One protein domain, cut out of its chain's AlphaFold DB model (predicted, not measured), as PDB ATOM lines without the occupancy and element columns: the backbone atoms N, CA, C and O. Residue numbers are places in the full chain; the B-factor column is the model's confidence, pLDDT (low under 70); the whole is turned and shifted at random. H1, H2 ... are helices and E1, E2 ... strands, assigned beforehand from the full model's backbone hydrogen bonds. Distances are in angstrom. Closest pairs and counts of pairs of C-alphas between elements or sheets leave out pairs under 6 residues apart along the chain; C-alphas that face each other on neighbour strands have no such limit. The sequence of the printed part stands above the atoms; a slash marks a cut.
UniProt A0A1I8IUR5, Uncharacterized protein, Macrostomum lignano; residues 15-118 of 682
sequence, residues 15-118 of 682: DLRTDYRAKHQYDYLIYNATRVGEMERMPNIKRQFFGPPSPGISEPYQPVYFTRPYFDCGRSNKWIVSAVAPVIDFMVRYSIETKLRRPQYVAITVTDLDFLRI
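What this domain is: This is residues 15 to 118 of the 682 residues of an uncharacterized protein of Macrostomum lignano (UniProt A0A1I8IUR5). Two antiparallel two-stranded ribbons, E1 with E3 and E4 with E5, meet near their ends as a V. E2 continues E1 toward one tip; H1 sits near the corner. The 104 printed residues, under half in named elements and mostly strand, run H1, E1, E2, E3, E4, E5. They are only just extended, close to loose: radius of gyration of the C-alphas 19.3 A, spans 54 by 43 by 29 A.

How they stand to each other: H1, residues 21 to 24, is too short for an O i to N i+4 pair. E1, residues 25 to 31, runs on into E2, residues 33 to 35. E1 is antiparallel to E3, residues 45 to 50, with N 28 and O 47 within hydrogen-bond range at 3.0 A. E4, residues 79 to 90, and E5, residues 103 to 114, form a hairpin, with N 85 and O 109 within range at 2.9 A. The closest C-alphas of E3 and E5, Phe 50 and Pro 103, are 7.1 A apart.

Where its parts are: E1 begins at C-alpha 25 (3.916, -38.973, -22.457). E4 spans 35.8 A. E5 spans 32.6 A, ending at C-alpha 114 (7.213, -35.111, 10.282).

The domain as a whole: The printed part has no cut. Links E3 to E4 and E4 to E5 are long. 40 residues have pLDDT under 70.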
ATOM      1  N   ASP A  15      -6.977 -37.762 -19.390       46.72
ATOM      2  CA  ASP A  15      -8.071 -37.929 -20.362       46.72
ATOM      3  C   ASP A  15      -9.399 -37.279 -19.923       46.72
ATOM      4  O   ASP A  15     -10.283 -37.069 -20.747       46.72
ATOM      5  N   LEU A  16      -9.538 -36.949 -18.632       52.41
ATOM      6  CA  LEU A  16     -10.665 -36.170 -18.100       52.41
ATOM      7  C   LEU A  16     -10.406 -34.658 -18.176       52.41
ATOM      8  O   LEU A  16     -11.323 -33.851 -18.030       52.41
ATOM      9  N   ARG A  17      -9.152 -34.270 -18.423       55.62
ATOM     10  CA  ARG A  17      -8.716 -32.886 -18.568       55.62
ATOM     11  C   ARG A  17      -8.666 -32.586 -20.062       55.62
ATOM     12  O   ARG A  17      -8.169 -33.386 -20.843       55.62
ATOM     13  N   THR A  18      -9.166 -31.438 -20.503       52.31
ATOM     14  CA  THR A  18      -9.043 -30.980 -21.902       52.31
ATOM     15  C   THR A  18      -7.596 -30.566 -22.233       52.31
ATOM     16  O   THR A  18      -7.360 -29.507 -22.810       52.31
ATOM     17  N   ASP A  19      -6.617 -31.365 -21.811       55.16
ATOM     18  CA  ASP A  19      -5.185 -31.153 -21.958       55.16
ATOM     19  C   ASP A  19      -4.612 -32.038 -23.068       55.16
ATOM     20  O   ASP A  19      -5.072 -33.148 -23.349       55.16
ATOM     21  N   TYR A  20      -3.570 -31.541 -23.735       58.88
ATOM     22  CA  TYR A  20      -2.923 -32.272 -24.819       58.88
ATOM     23  C   TYR A  20      -2.195 -33.513 -24.275       58.88
ATOM     24  O   TYR A  20      -1.240 -33.388 -23.507       58.88
ATOM     25  N   ARG A  21      -2.601 -34.715 -24.717       60.12
ATOM     26  CA  ARG A  21      -2.074 -36.013 -24.237       60.12
ATOM     27  C   ARG A  21      -0.544 -36.123 -24.252       60.12
ATOM     28  O   ARG A  21       0.006 -36.803 -23.391       60.12
ATOM     29  N   ALA A  22       0.150 -35.450 -25.176       62.19
ATOM     30  CA  ALA A  22       1.610 -35.531 -25.256       62.19
ATOM     31  C   ALA A  22       2.339 -34.880 -24.066       62.19
ATOM     32  O   ALA A  22       3.493 -35.213 -23.831       62.19
ATOM     33  N   LYS A  23       1.685 -34.007 -23.281       60.75
ATOM     34  CA  LYS A  23       2.289 -33.402 -22.075       60.75
ATOM     35  C   LYS A  23       2.650 -34.431 -20.997       60.75
ATOM     36  O   LYS A  23       3.522 -34.178 -20.175       60.75
ATOM     37  N   HIS A  24       1.969 -35.574 -21.006       65.62
ATOM     38  CA  HIS A  24       2.110 -36.629 -20.004       65.62
ATOM     39  C   HIS A  24       2.786 -37.880 -20.559       65.62
ATOM     40  O   HIS A  24       2.821 -38.891 -19.868       65.62
ATOM     41  N   GLN A  25       3.273 -37.840 -21.802       69.62
ATOM     42  CA  GLN A  25       3.916 -38.973 -22.457       69.62
ATOM     43  C   GLN A  25       5.432 -38.827 -22.407       69.62
ATOM     44  O   GLN A  25       5.984 -37.807 -22.820       69.62
ATOM     45  N   TYR A  26       6.087 -39.883 -21.941       72.06
ATOM     46  CA  TYR A  26       7.536 -39.972 -21.864       72.06
ATOM     47  C   TYR A  26       8.023 -41.171 -22.657       72.06
ATOM     48  O   TYR A  26       7.515 -42.287 -22.497       72.06
ATOM     49  N   ASP A  27       9.034 -40.931 -23.482       72.88
ATOM     50  CA  ASP A  27       9.718 -41.972 -24.230       72.88
ATOM     51  C   ASP A  27      10.894 -42.468 -23.397       72.88
ATOM     52  O   ASP A  27      11.716 -41.672 -22.932       72.88
ATOM     53  N   TYR A  28      10.988 -43.788 -23.222       76.50
ATOM     54  CA  TYR A  28      12.203 -44.402 -22.707       76.50
ATOM     55  C   TYR A  28      12.749 -45.488 -23.621       76.50
ATOM     56  O   TYR A  28      12.013 -46.245 -24.269       76.50
ATOM     57  N   LEU A  29      14.078 -45.539 -23.647       81.00
ATOM     58  CA  LEU A  29      14.872 -46.489 -24.410       81.00
ATOM     59  C   LEU A  29      15.756 -47.287 -23.452       81.00
ATOM     60  O   LEU A  29      16.384 -46.689 -22.582       81.00
ATOM     61  N   ILE A  30      15.818 -48.610 -23.609       85.25
ATOM     62  CA  ILE A  30      16.734 -49.473 -22.842       85.25
ATOM     63  C   ILE A  30      17.708 -50.162 -23.793       85.25
ATOM     64  O   ILE A  30      17.282 -50.853 -24.721       85.25
ATOM     65  N   TYR A  31      19.000 -50.005 -23.523       86.56
ATOM     66  CA  TYR A  31      20.094 -50.665 -24.232       86.56
ATOM     67  C   TYR A  31      20.774 -51.677 -23.311       86.56
ATOM     68  O   TYR A  31      21.166 -51.338 -22.195       86.56
ATOM     69  N   ASN A  32      20.912 -52.923 -23.762       87.06
ATOM     70  CA  ASN A  32      21.634 -53.934 -22.996       87.06
ATOM     71  C   ASN A  32      23.077 -54.055 -23.487       87.06
ATOM     72  O   ASN A  32      23.398 -53.746 -24.636       87.06
ATOM     73  N   ALA A  33      23.939 -54.540 -22.599       86.88
ATOM     74  CA  ALA A  33      25.281 -54.967 -22.951       86.88
ATOM     75  C   ALA A  33      25.237 -56.400 -23.499       86.88
ATOM     76  O   ALA A  33      24.620 -57.279 -22.888       86.88
ATOM     77  N   THR A  34      25.910 -56.651 -24.624       84.38
ATOM     78  CA  THR A  34      26.152 -58.020 -25.113       84.38
ATOM     79  C   THR A  34      27.267 -58.673 -24.309       84.38
ATOM     80  O   THR A  34      27.168 -59.841 -23.925       84.38
ATOM     81  N   ARG A  35      28.340 -57.912 -24.069       85.19
ATOM     82  CA  ARG A  35      29.541 -58.288 -23.317       85.19
ATOM     83  C   ARG A  35      30.117 -57.056 -22.626       85.19
ATOM     84  O   ARG A  35      29.740 -55.926 -22.924       85.19
ATOM     85  N   VAL A  36      31.056 -57.277 -21.713       88.12
ATOM     86  CA  VAL A  36      31.805 -56.181 -21.087       88.12
ATOM     87  C   VAL A  36      32.532 -55.392 -22.178       88.12
ATOM     88  O   VAL A  36      33.270 -55.982 -22.966       88.12
ATOM     89  N   GLY A  37      32.313 -54.079 -22.246       86.69
ATOM     90  CA  GLY A  37      32.897 -53.238 -23.296       86.69
ATOM     91  C   GLY A  37      32.078 -53.109 -24.581       86.69
ATOM     92  O   GLY A  37      32.455 -52.313 -25.439       86.69
ATOM     93  N   GLU A  38      30.986 -53.864 -24.731       86.94
ATOM     94  CA  GLU A  38      30.204 -53.917 -25.967       86.94
ATOM     95  C   GLU A  38      28.708 -53.674 -25.704       86.94
ATOM     96  O   GLU A  38      28.024 -54.450 -25.030       86.94
ATOM     97  N   MET A  39      28.198 -52.572 -26.259       87.00
ATOM     98  CA  MET A  39      26.798 -52.158 -26.168       87.00
ATOM     99  C   MET A  39      26.026 -52.547 -27.431       87.00
ATOM    100  O   MET A  39      26.532 -52.429 -28.550       87.00
ATOM    101  N   GLU A  40      24.762 -52.934 -27.278       82.94
ATOM    102  CA  GLU A  40      23.885 -53.163 -28.425       82.94
ATOM    103  C   GLU A  40      23.584 -51.869 -29.195       82.94
ATOM    104  O   GLU A  40      23.343 -50.800 -28.625       82.94
ATOM    105  N   ARG A  41      23.557 -51.973 -30.531       75.44
ATOM    106  CA  ARG A  41      23.344 -50.822 -31.428       75.44
ATOM    107  C   ARG A  41      21.905 -50.310 -31.436       75.44
ATOM    108  O   ARG A  41      21.678 -49.133 -31.700       75.44
ATOM    109  N   MET A  42      20.930 -51.177 -31.176       73.19
ATOM    110  CA  MET A  42      19.510 -50.821 -31.156       73.19
ATOM    111  C   MET A  42      18.949 -50.954 -29.739       73.19
ATOM    112  O   MET A  42      19.377 -51.841 -29.005       73.19
ATOM    113  N   PRO A  43      17.996 -50.092 -29.340       75.38
ATOM    114  CA  PRO A  43      17.331 -50.251 -28.059       75.38
ATOM    115  C   PRO A  43      16.472 -51.515 -28.096       75.38
ATOM    116  O   PRO A  43      15.661 -51.694 -29.005       75.38
ATOM    117  N   ASN A  44      16.594 -52.355 -27.074       67.31
ATOM    118  CA  ASN A  44      15.744 -53.540 -26.922       67.31
ATOM    119  C   ASN A  44      14.293 -53.172 -26.664       67.31
ATOM    120  O   ASN A  44      13.366 -53.879 -27.056       67.31
ATOM    121  N   ILE A  45      14.098 -52.074 -25.940       68.75
ATOM    122  CA  ILE A  45      12.789 -51.615 -25.510       68.75
ATOM    123  C   ILE A  45      12.689 -50.147 -25.886       68.75
ATOM    124  O   ILE A  45      13.400 -49.317 -25.330       68.75
ATOM    125  N   LYS A  46      11.781 -49.842 -26.815       72.75
ATOM    126  CA  LYS A  46      11.252 -48.498 -27.034       72.75
ATOM    127  C   LYS A  46       9.806 -48.492 -26.578       72.75
ATOM    128  O   LYS A  46       8.965 -49.177 -27.165       72.75
ATOM    129  N   ARG A  47       9.516 -47.756 -25.512       71.12
ATOM    130  CA  ARG A  47       8.160 -47.642 -24.976       71.12
ATOM    131  C   ARG A  47       7.857 -46.202 -24.623       71.12
ATOM    132  O   ARG A  47       8.723 -45.459 -24.176       71.12
ATOM    133  N   GLN A  48       6.594 -45.859 -24.819       70.88
ATOM    134  CA  GLN A  48       6.013 -44.636 -24.298       70.88
ATOM    135  C   GLN A  48       5.207 -45.013 -23.065       70.88
ATOM    136  O   GLN A  48       4.464 -46.003 -23.089       70.88
ATOM    137  N   PHE A  49       5.350 -44.257 -21.989       70.69
ATOM    138  CA  PHE A  49       4.503 -44.415 -20.815       70.69
ATOM    139  C   PHE A  49       3.933 -43.067 -20.393       70.69
ATOM    140  O   PHE A  49       4.444 -42.017 -20.784       70.69
ATOM    141  N   PHE A  50       2.842 -43.116 -19.627       71.75
ATOM    142  CA  PHE A  50       2.239 -41.916 -19.069       71.75
ATOM    143  C   PHE A  50       2.743 -41.688 -17.656       71.75
ATOM    144  O   PHE A  50       2.766 -42.615 -16.847       71.75
ATOM    145  N   GLY A  51       3.103 -40.448 -17.363       68.88
ATOM    146  CA  GLY A  51       3.507 -40.035 -16.031       68.88
ATOM    147  C   GLY A  51       2.909 -38.686 -15.645       68.88
ATOM    148  O   GLY A  51       2.397 -37.956 -16.501       68.88
ATOM    149  N   PRO A  52       2.976 -38.340 -14.350       66.19
ATOM    150  CA  PRO A  52       2.752 -36.969 -13.923       66.19
ATOM    151  C   PRO A  52       3.669 -36.001 -14.687       66.19
ATOM    152  O   PRO A  52       4.766 -36.405 -15.080       66.19
ATOM    153  N   PRO A  53       3.255 -34.734 -14.881       64.62
ATOM    154  CA  PRO A  53       4.121 -33.726 -15.481       64.62
ATOM    155  C   PRO A  53       5.447 -33.629 -14.716       64.62
ATOM    156  O   PRO A  53       5.496 -33.785 -13.493       64.62
ATOM    157  N   SER A  54       6.528 -33.372 -15.453       59.53
ATOM    158  CA  SER A  54       7.874 -33.297 -14.890       59.53
ATOM    159  C   SER A  54       7.950 -32.196 -13.820       59.53
ATOM    160  O   SER A  54       7.382 -31.113 -14.022       59.53
ATOM    161  N   PRO A  55       8.653 -32.435 -12.696       51.31
ATOM    162  CA  PRO A  55       8.829 -31.428 -11.658       51.31
ATOM    163  C   PRO A  55       9.538 -30.199 -12.240       51.31
ATOM    164  O   PRO A  55      10.691 -30.272 -12.659       51.31
ATOM    165  N   GLY A  56       8.820 -29.073 -12.309       47.88
ATOM    166  CA  GLY A  56       9.291 -27.825 -12.923       47.88
ATOM    167  C   GLY A  56       8.299 -27.185 -13.896       47.88
ATOM    168  O   GLY A  56       8.459 -26.017 -14.245       47.88
ATOM    169  N   ILE A  57       7.249 -27.902 -14.306       57.09
ATOM    170  CA  ILE A  57       6.128 -27.308 -15.041       57.09
ATOM    171  C   ILE A  57       5.172 -26.682 -14.018       57.09
ATOM    172  O   ILE A  57       4.598 -27.378 -13.183       57.09
ATOM    173  N   SER A  58       5.031 -25.354 -14.055       51.53
ATOM    174  CA  SER A  58       4.123 -24.607 -13.178       51.53
ATOM    175  C   SER A  58       2.672 -24.816 -13.618       51.53
ATOM    176  O   SER A  58       2.123 -24.006 -14.365       51.53
ATOM    177  N   GLU A  59       2.050 -25.900 -13.161       56.19
ATOM    178  CA  GLU A  59       0.618 -26.156 -13.335       56.19
ATOM    179  C   GLU A  59      -0.154 -25.901 -12.029       56.19
ATOM    180  O   GLU A  59       0.386 -26.111 -10.940       56.19
ATOM    181  N   PRO A  60      -1.430 -25.474 -12.104       53.03
ATOM    182  CA  PRO A  60      -2.274 -25.275 -10.920       53.03
ATOM    183  C   PRO A  60      -2.535 -26.577 -10.144       53.03
ATOM    184  O   PRO A  60      -2.909 -26.531  -8.974       53.03
ATOM    185  N   TYR A  61      -2.313 -27.736 -10.775       55.19
ATOM    186  CA  TYR A  61      -2.420 -29.053 -10.157       55.19
ATOM    187  C   TYR A  61      -1.038 -29.700 -10.096       55.19
ATOM    188  O   TYR A  61      -0.491 -30.114 -11.116       55.19
ATOM    189  N   GLN A  62      -0.477 -29.805  -8.893       61.72
ATOM    190  CA  GLN A  62       0.786 -30.507  -8.687       61.72
ATOM    191  C   GLN A  62       0.576 -32.030  -8.767       61.72
ATOM    192  O   GLN A  62      -0.480 -32.528  -8.372       61.72
ATOM    193  N   PRO A  63       1.574 -32.794  -9.248       65.69
ATOM    194  CA  PRO A  63       1.476 -34.253  -9.343       65.69
ATOM    195  C   PRO A  63       1.469 -34.958  -7.982       65.69
ATOM    196  O   PRO A  63       1.160 -36.146  -7.897       65.69
ATOM    197  N   VAL A  64       1.818 -34.222  -6.928       77.88
ATOM    198  CA  VAL A  64       1.815 -34.672  -5.544       77.88
ATOM    199  C   VAL A  64       0.754 -33.883  -4.793       77.88
ATOM    200  O   VAL A  64       0.737 -32.654  -4.827       77.88
ATOM    201  N   TYR A  65      -0.123 -34.598  -4.100       81.00
ATOM    202  CA  TYR A  65      -1.091 -34.027  -3.180       81.00
ATOM    203  C   TYR A  65      -0.545 -34.089  -1.752       81.00
ATOM    204  O   TYR A  65      -0.116 -35.150  -1.300       81.00
ATOM    205  N   PHE A  66      -0.588 -32.969  -1.033       85.38
ATOM    206  CA  PHE A  66      -0.286 -32.929   0.396       85.38
ATOM    207  C   PHE A  66      -1.584 -32.955   1.202       85.38
ATOM    208  O   PHE A  66      -2.497 -32.167   0.948       85.38
ATOM    209  N   THR A  67      -1.669 -33.853   2.183       88.75
ATOM    210  CA  THR A  67      -2.812 -33.900   3.101       88.75
ATOM    211  C   THR A  67      -2.834 -32.684   4.031       88.75
ATOM    212  O   THR A  67      -1.842 -31.977   4.206       88.75
ATOM    213  N   ARG A  68      -3.979 -32.435   4.680       88.38
ATOM    214  CA  ARG A  68      -4.005 -31.538   5.846       88.38
ATOM    215  C   ARG A  68      -3.189 -32.182   6.979       88.38
ATOM    216  O   ARG A  68      -3.294 -33.397   7.134       88.38
ATOM    217  N   PRO A  69      -2.426 -31.414   7.779       90.94
ATOM    218  CA  PRO A  69      -1.693 -31.965   8.917       90.94
ATOM    219  C   PRO A  69      -2.630 -32.697   9.881       90.94
ATOM    220  O   PRO A  69      -3.682 -32.168  10.245       90.94
ATOM    221  N   TYR A  70      -2.250 -33.901  10.305       92.31
ATOM    222  CA  TYR A  70      -3.026 -34.705  11.248       92.31
ATOM    223  C   TYR A  70      -2.112 -35.428  12.235       92.31
ATOM    224  O   TYR A  70      -0.926 -35.635  11.977       92.31
ATOM    225  N   PHE A  71      -2.655 -35.778  13.398       93.69
ATOM    226  CA  PHE A  71      -1.934 -36.554  14.397       93.69
ATOM    227  C   PHE A  71      -2.241 -38.042  14.214       93.69
ATOM    228  O   PHE A  71      -3.399 -38.455  14.268       93.69
ATOM    229  N   ASP A  72      -1.206 -38.848  13.996       91.88
ATOM    230  CA  ASP A  72      -1.334 -40.284  13.746       91.88
ATOM    231  C   ASP A  72      -1.279 -41.084  15.060       91.88
ATOM    232  O   ASP A  72      -0.219 -41.515  15.527       91.88
ATOM    233  N   CYS A  73      -2.448 -41.240  15.687       89.75
ATOM    234  CA  CYS A  73      -2.630 -41.992  16.930       89.75
ATOM    235  C   CYS A  73      -2.421 -43.502  16.733       89.75
ATOM    236  O   CYS A  73      -3.056 -44.127  15.889       89.75
ATOM    237  N   GLY A  74      -1.611 -44.121  17.594       80.88
ATOM    238  CA  GLY A  74      -1.470 -45.580  17.680       80.88
ATOM    239  C   GLY A  74      -0.415 -46.188  16.755       80.88
ATOM    240  O   GLY A  74      -0.058 -47.351  16.941       80.88
ATOM    241  N   ARG A  75       0.136 -45.410  15.814       81.12
ATOM    242  CA  ARG A  75       1.234 -45.842  14.940       81.12
ATOM    243  C   ARG A  75       2.489 -44.998  15.144       81.12
ATOM    244  O   ARG A  75       3.393 -45.444  15.848       81.12
ATOM    245  N   SER A  76       2.567 -43.800  14.562       85.88
ATOM    246  CA  SER A  76       3.728 -42.918  14.751       85.88
ATOM    247  C   SER A  76       3.637 -42.044  16.006       85.88
ATOM    248  O   SER A  76       4.681 -41.642  16.521       85.88
ATOM    249  N   ASN A  77       2.426 -41.787  16.525       90.50
ATOM    250  CA  ASN A  77       2.147 -40.869  17.640       90.50
ATOM    251  C   ASN A  77       2.789 -39.488  17.437       90.50
ATOM    252  O   ASN A  77       3.353 -38.898  18.363       90.50
ATOM    253  N   LYS A  78       2.743 -38.995  16.197       93.25
ATOM    254  CA  LYS A  78       3.318 -37.715  15.783       93.25
ATOM    255  C   LYS A  78       2.353 -36.947  14.892       93.25
ATOM    256  O   LYS A  78       1.478 -37.526  14.251       93.25
ATOM    257  N   TRP A  79       2.559 -35.635  14.839       93.31
ATOM    258  CA  TRP A  79       1.975 -34.792  13.803       93.31
ATOM    259  C   TRP A  79       2.670 -35.078  12.478       93.31
ATOM    260  O   TRP A  79       3.895 -34.961  12.380       93.31
ATOM    261  N   ILE A  80       1.888 -35.446  11.472       94.31
ATOM    262  CA  ILE A  80       2.391 -35.781  10.148       94.31
ATOM    263  C   ILE A  80       1.631 -35.034   9.060       94.31
ATOM    264  O   ILE A  80       0.471 -34.646   9.214       94.31
ATOM    265  N   VAL A  81       2.319 -34.841   7.942       92.88
ATOM    266  CA  VAL A  81       1.715 -34.487   6.662       92.88
ATOM    267  C   VAL A  81       2.120 -35.544   5.646       92.88
ATOM    268  O   VAL A  81       3.276 -35.961   5.609       92.88
ATOM    269  N   SER A  82       1.179 -35.998   4.832       91.62
ATOM    270  CA  SER A  82       1.417 -37.079   3.879       91.62
ATOM    271  C   SER A  82       1.510 -36.503   2.472       91.62
ATOM    272  O   SER A  82       0.606 -35.796   2.025       91.62
ATOM    273  N   ALA A  83       2.598 -36.818   1.774       89.88
ATOM    274  CA  ALA A  83       2.751 -36.576   0.346       89.88
ATOM    275  C   ALA A  83       2.237 -37.799  -0.421       89.88
ATOM    276  O   ALA A  83       2.737 -38.909  -0.227       89.88
ATOM    277  N   VAL A  84       1.236 -37.600  -1.274       87.56
ATOM    278  CA  VAL A  84       0.531 -38.658  -2.004       87.56
ATOM    279  C   VAL A  84       0.725 -38.452  -3.501       87.56
ATOM    280  O   VAL A  84       0.383 -37.393  -4.024       87.56
ATOM    281  N   ALA A  85       1.236 -39.464  -4.198       83.94
ATOM    282  CA  ALA A  85       1.349 -39.450  -5.655       83.94
ATOM    283  C   ALA A  85       0.717 -40.712  -6.270       83.94
ATOM    284  O   ALA A  85       0.826 -41.798  -5.694       83.94
ATOM    285  N   PRO A  86       0.042 -40.600  -7.425       80.44
ATOM    286  CA  PRO A  86      -0.601 -41.731  -8.076       80.44
ATOM    287  C   PRO A  86       0.421 -42.645  -8.760       80.44
ATOM    288  O   PRO A  86       1.435 -42.199  -9.296       80.44
ATOM    289  N   VAL A  87       0.100 -43.931  -8.812       80.94
ATOM    290  CA  VAL A  87       0.761 -44.933  -9.648       80.94
ATOM    291  C   VAL A  87      -0.168 -45.233 -10.816       80.94
ATOM    292  O   VAL A  87      -1.321 -45.633 -10.624       80.94
ATOM    293  N   ILE A  88       0.339 -45.022 -12.026       77.00
ATOM    294  CA  ILE A  88      -0.405 -45.189 -13.275       77.00
ATOM    295  C   ILE A  88       0.131 -46.431 -13.989       77.00
ATOM    296  O   ILE A  88       1.340 -46.573 -14.162       77.00
ATOM    297  N   ASP A  89      -0.766 -47.317 -14.421       74.25
ATOM    298  CA  ASP A  89      -0.441 -48.464 -15.278       74.25
ATOM    299  C   ASP A  89      -1.438 -48.548 -16.446       74.25
ATOM    300  O   ASP A  89      -2.510 -47.943 -16.438       74.25
ATOM    301  N   PHE A  90      -1.097 -49.313 -17.475       69.19
ATOM    302  CA  PHE A  90      -2.012 -49.680 -18.545       69.19
ATOM    303  C   PHE A  90      -2.572 -51.075 -18.279       69.19
ATOM    304  O   PHE A  90      -1.842 -52.065 -18.333       69.19
ATOM    305  N   MET A  91      -3.887 -51.192 -18.077       54.78
ATOM    306  CA  MET A  91      -4.536 -52.456 -17.689       54.78
ATOM    307  C   MET A  91      -4.554 -53.578 -18.755       54.78
ATOM    308  O   MET A  91      -5.209 -54.595 -18.555       54.78
ATOM    309  N   VAL A  92      -3.781 -53.490 -19.845       55.34
ATOM    310  CA  VAL A  92      -3.527 -54.655 -20.720       55.34
ATOM    311  C   VAL A  92      -2.035 -54.788 -21.031       55.34
ATOM    312  O   VAL A  92      -1.564 -54.476 -22.127       55.34
ATOM    313  N   ARG A  93      -1.278 -55.277 -20.039       53.41
ATOM    314  CA  ARG A  93       0.187 -55.460 -20.086       53.41
ATOM    315  C   ARG A  93       0.669 -56.356 -21.244       53.41
ATOM    316  O   ARG A  93       1.806 -56.206 -21.684       53.41
ATOM    317  N   TYR A  94      -0.202 -57.224 -21.769       55.53
ATOM    318  CA  TYR A  94       0.127 -58.246 -22.774       55.53
ATOM    319  C   TYR A  94      -0.552 -58.067 -24.142       55.53
ATOM    320  O   TYR A  94      -0.343 -58.890 -25.026       55.53
ATOM    321  N   SER A  95      -1.341 -57.007 -24.357       55.66
ATOM    322  CA  SER A  95      -1.911 -56.750 -25.690       55.66
ATOM    323  C   SER A  95      -0.914 -55.991 -26.554       55.66
ATOM    324  O   SER A  95      -0.458 -54.923 -26.159       55.66
ATOM    325  N   ILE A  96      -0.585 -56.513 -27.734       56.12
ATOM    326  CA  ILE A  96       0.324 -55.878 -28.705       56.12
ATOM    327  C   ILE A  96      -0.277 -54.558 -29.241       56.12
ATOM    328  O   ILE A  96       0.447 -53.651 -29.648       56.12
ATOM    329  N   GLU A  97      -1.598 -54.405 -29.152       56.78
ATOM    330  CA  GLU A  97      -2.351 -53.220 -29.562       56.78
ATOM    331  C   GLU A  97      -2.214 -52.087 -28.530       56.78
ATOM    332  O   GLU A  97      -3.028 -51.923 -27.618       56.78
ATOM    333  N   THR A  98      -1.181 -51.257 -28.676       53.34
ATOM    334  CA  THR A  98      -0.954 -50.086 -27.810       53.34
ATOM    335  C   THR A  98      -2.048 -49.022 -27.928       53.34
ATOM    336  O   THR A  98      -2.273 -48.280 -26.975       53.34
ATOM    337  N   LYS A  99      -2.777 -48.979 -29.053       54.47
ATOM    338  CA  LYS A  99      -3.856 -48.012 -29.329       54.47
ATOM    339  C   LYS A  99      -5.105 -48.209 -28.460       54.47
ATOM    340  O   LYS A  99      -5.843 -47.254 -28.240       54.47
ATOM    341  N   LEU A 100      -5.332 -49.425 -27.956       55.38
ATOM    342  CA  LEU A 100      -6.451 -49.763 -27.064       55.38
ATOM    343  C   LEU A 100      -6.111 -49.558 -25.579       55.38
ATOM    344  O   LEU A 100      -6.988 -49.655 -24.718       55.38
ATOM    345  N   ARG A 101      -4.842 -49.278 -25.253       61.53
ATOM    346  CA  ARG A 101      -4.383 -49.135 -23.870       61.53
ATOM    347  C   ARG A 101      -4.776 -47.760 -23.331       61.53
ATOM    348  O   ARG A 101      -4.222 -46.743 -23.740       61.53
ATOM    349  N   ARG A 102      -5.709 -47.730 -22.377       65.06
ATOM    350  CA  ARG A 102      -6.022 -46.525 -21.597       65.06
ATOM    351  C   ARG A 102      -5.216 -46.525 -20.294       65.06
ATOM    352  O   ARG A 102      -5.147 -47.582 -19.659       65.06
ATOM    353  N   PRO A 103      -4.594 -45.397 -19.905       68.94
ATOM    354  CA  PRO A 103      -3.940 -45.296 -18.610       68.94
ATOM    355  C   PRO A 103      -4.997 -45.411 -17.510       68.94
ATOM    356  O   PRO A 103      -6.067 -44.809 -17.601       68.94
ATOM    357  N   GLN A 104      -4.700 -46.198 -16.484       70.44
ATOM    358  CA  GLN A 104      -5.543 -46.355 -15.313       70.44
ATOM    359  C   GLN A 104      -4.734 -46.120 -14.045       70.44
ATOM    360  O   GLN A 104      -3.566 -46.491 -13.931       70.44
ATOM    361  N   TYR A 105      -5.388 -45.484 -13.087       75.44
ATOM    362  CA  TYR A 105      -4.884 -45.359 -11.735       75.44
ATOM    363  C   TYR A 105      -4.953 -46.730 -11.051       75.44
ATOM    364  O   TYR A 105      -6.030 -47.319 -10.972       75.44
ATOM    365  N   VAL A 106      -3.813 -47.242 -10.578       80.12
ATOM    366  CA  VAL A 106      -3.727 -48.583  -9.967       80.12
ATOM    367  C   VAL A 106      -3.351 -48.562  -8.491       80.12
ATOM    368  O   VAL A 106      -3.731 -49.470  -7.756       80.12
ATOM    369  N   ALA A 107      -2.610 -47.549  -8.039       85.00
ATOM    370  CA  ALA A 107      -2.194 -47.420  -6.647       85.00
ATOM    371  C   ALA A 107      -1.807 -45.971  -6.314       85.00
ATOM    372  O   ALA A 107      -1.767 -45.111  -7.189       85.00
ATOM    373  N   ILE A 108      -1.474 -45.724  -5.048       85.75
ATOM    374  CA  ILE A 108      -0.810 -44.503  -4.578       85.75
ATOM    375  C   ILE A 108       0.485 -44.855  -3.875       85.75
ATOM    376  O   ILE A 108       0.564 -45.842  -3.145       85.75
ATOM    377  N   THR A 109       1.481 -43.999  -4.059       87.75
ATOM    378  CA  THR A 109       2.629 -43.915  -3.166       87.75
ATOM    379  C   THR A 109       2.365 -42.822  -2.138       87.75
ATOM    380  O   THR A 109       1.927 -41.724  -2.486       87.75
ATOM    381  N   VAL A 110       2.588 -43.144  -0.866       90.06
ATOM    382  CA  VAL A 110       2.379 -42.231   0.261       90.06
ATOM    383  C   VAL A 110       3.668 -42.152   1.056       90.06
ATOM    384  O   VAL A 110       4.227 -43.177   1.446       90.06
ATOM    385  N   THR A 111       4.140 -40.933   1.288       89.94
ATOM    386  CA  THR A 111       5.272 -40.662   2.174       89.94
ATOM    387  C   THR A 111       4.813 -39.752   3.299       89.94
ATOM    388  O   THR A 111       4.435 -38.606   3.053       89.94
ATOM    389  N   ASP A 112       4.865 -40.257   4.528       91.75
ATOM    390  CA  ASP A 112       4.551 -39.479   5.722       91.75
ATOM    391  C   ASP A 112       5.777 -38.683   6.171       91.75
ATOM    392  O   ASP A 112       6.879 -39.217   6.333       91.75
ATOM    393  N   LEU A 113       5.577 -37.385   6.364       90.31
ATOM    394  CA  LEU A 113       6.598 -36.420   6.737       90.31
ATOM    395  C   LEU A 113       6.292 -35.883   8.135       90.31
ATOM    396  O   LEU A 113       5.140 -35.616   8.470       90.31
ATOM    397  N   ASP A 114       7.334 -35.700   8.945       91.56
ATOM    398  CA  ASP A 114       7.213 -35.111  10.282       91.56
ATOM    399  C   ASP A 114       6.828 -33.629  10.162       91.56
ATOM    400  O   ASP A 114       7.636 -32.804   9.726       91.56
ATOM    401  N   PHE A 115       5.593 -33.296  10.547       90.94
ATOM    402  CA  PHE A 115       5.043 -31.948  10.408       90.94
ATOM    403  C   PHE A 115       5.850 -30.916  11.201       90.94
ATOM    404  O   PHE A 115       6.011 -29.782  10.760       90.94
ATOM    405  N   LEU A 116       6.433 -31.312  12.337       89.31
ATOM    406  CA  LEU A 116       7.179 -30.392  13.197       89.31
ATOM    407  C   LEU A 116       8.494 -29.908  12.573       89.31
ATOM    408  O   LEU A 116       9.119 -28.987  13.095       89.31
ATOM    409  N   ARG A 117       8.932 -30.517  11.466       87.94
ATOM    410  CA  ARG A 117      10.118 -30.091  10.711       87.94
ATOM    411  C   ARG A 117       9.806 -29.103   9.591       87.94
ATOM    412  O   ARG A 117      10.738 -28.660   8.929       87.94
ATOM    413  N   ILE A 118       8.535 -28.790   9.364       86.50
ATOM    414  CA  ILE A 118       8.104 -27.853   8.330       86.50
ATOM    415  C   ILE A 118       8.165 -26.436   8.883       86.50
ATOM    416  O   ILE A 118       7.665 -26.168   9.973       86.50
TER     417      ILE A 118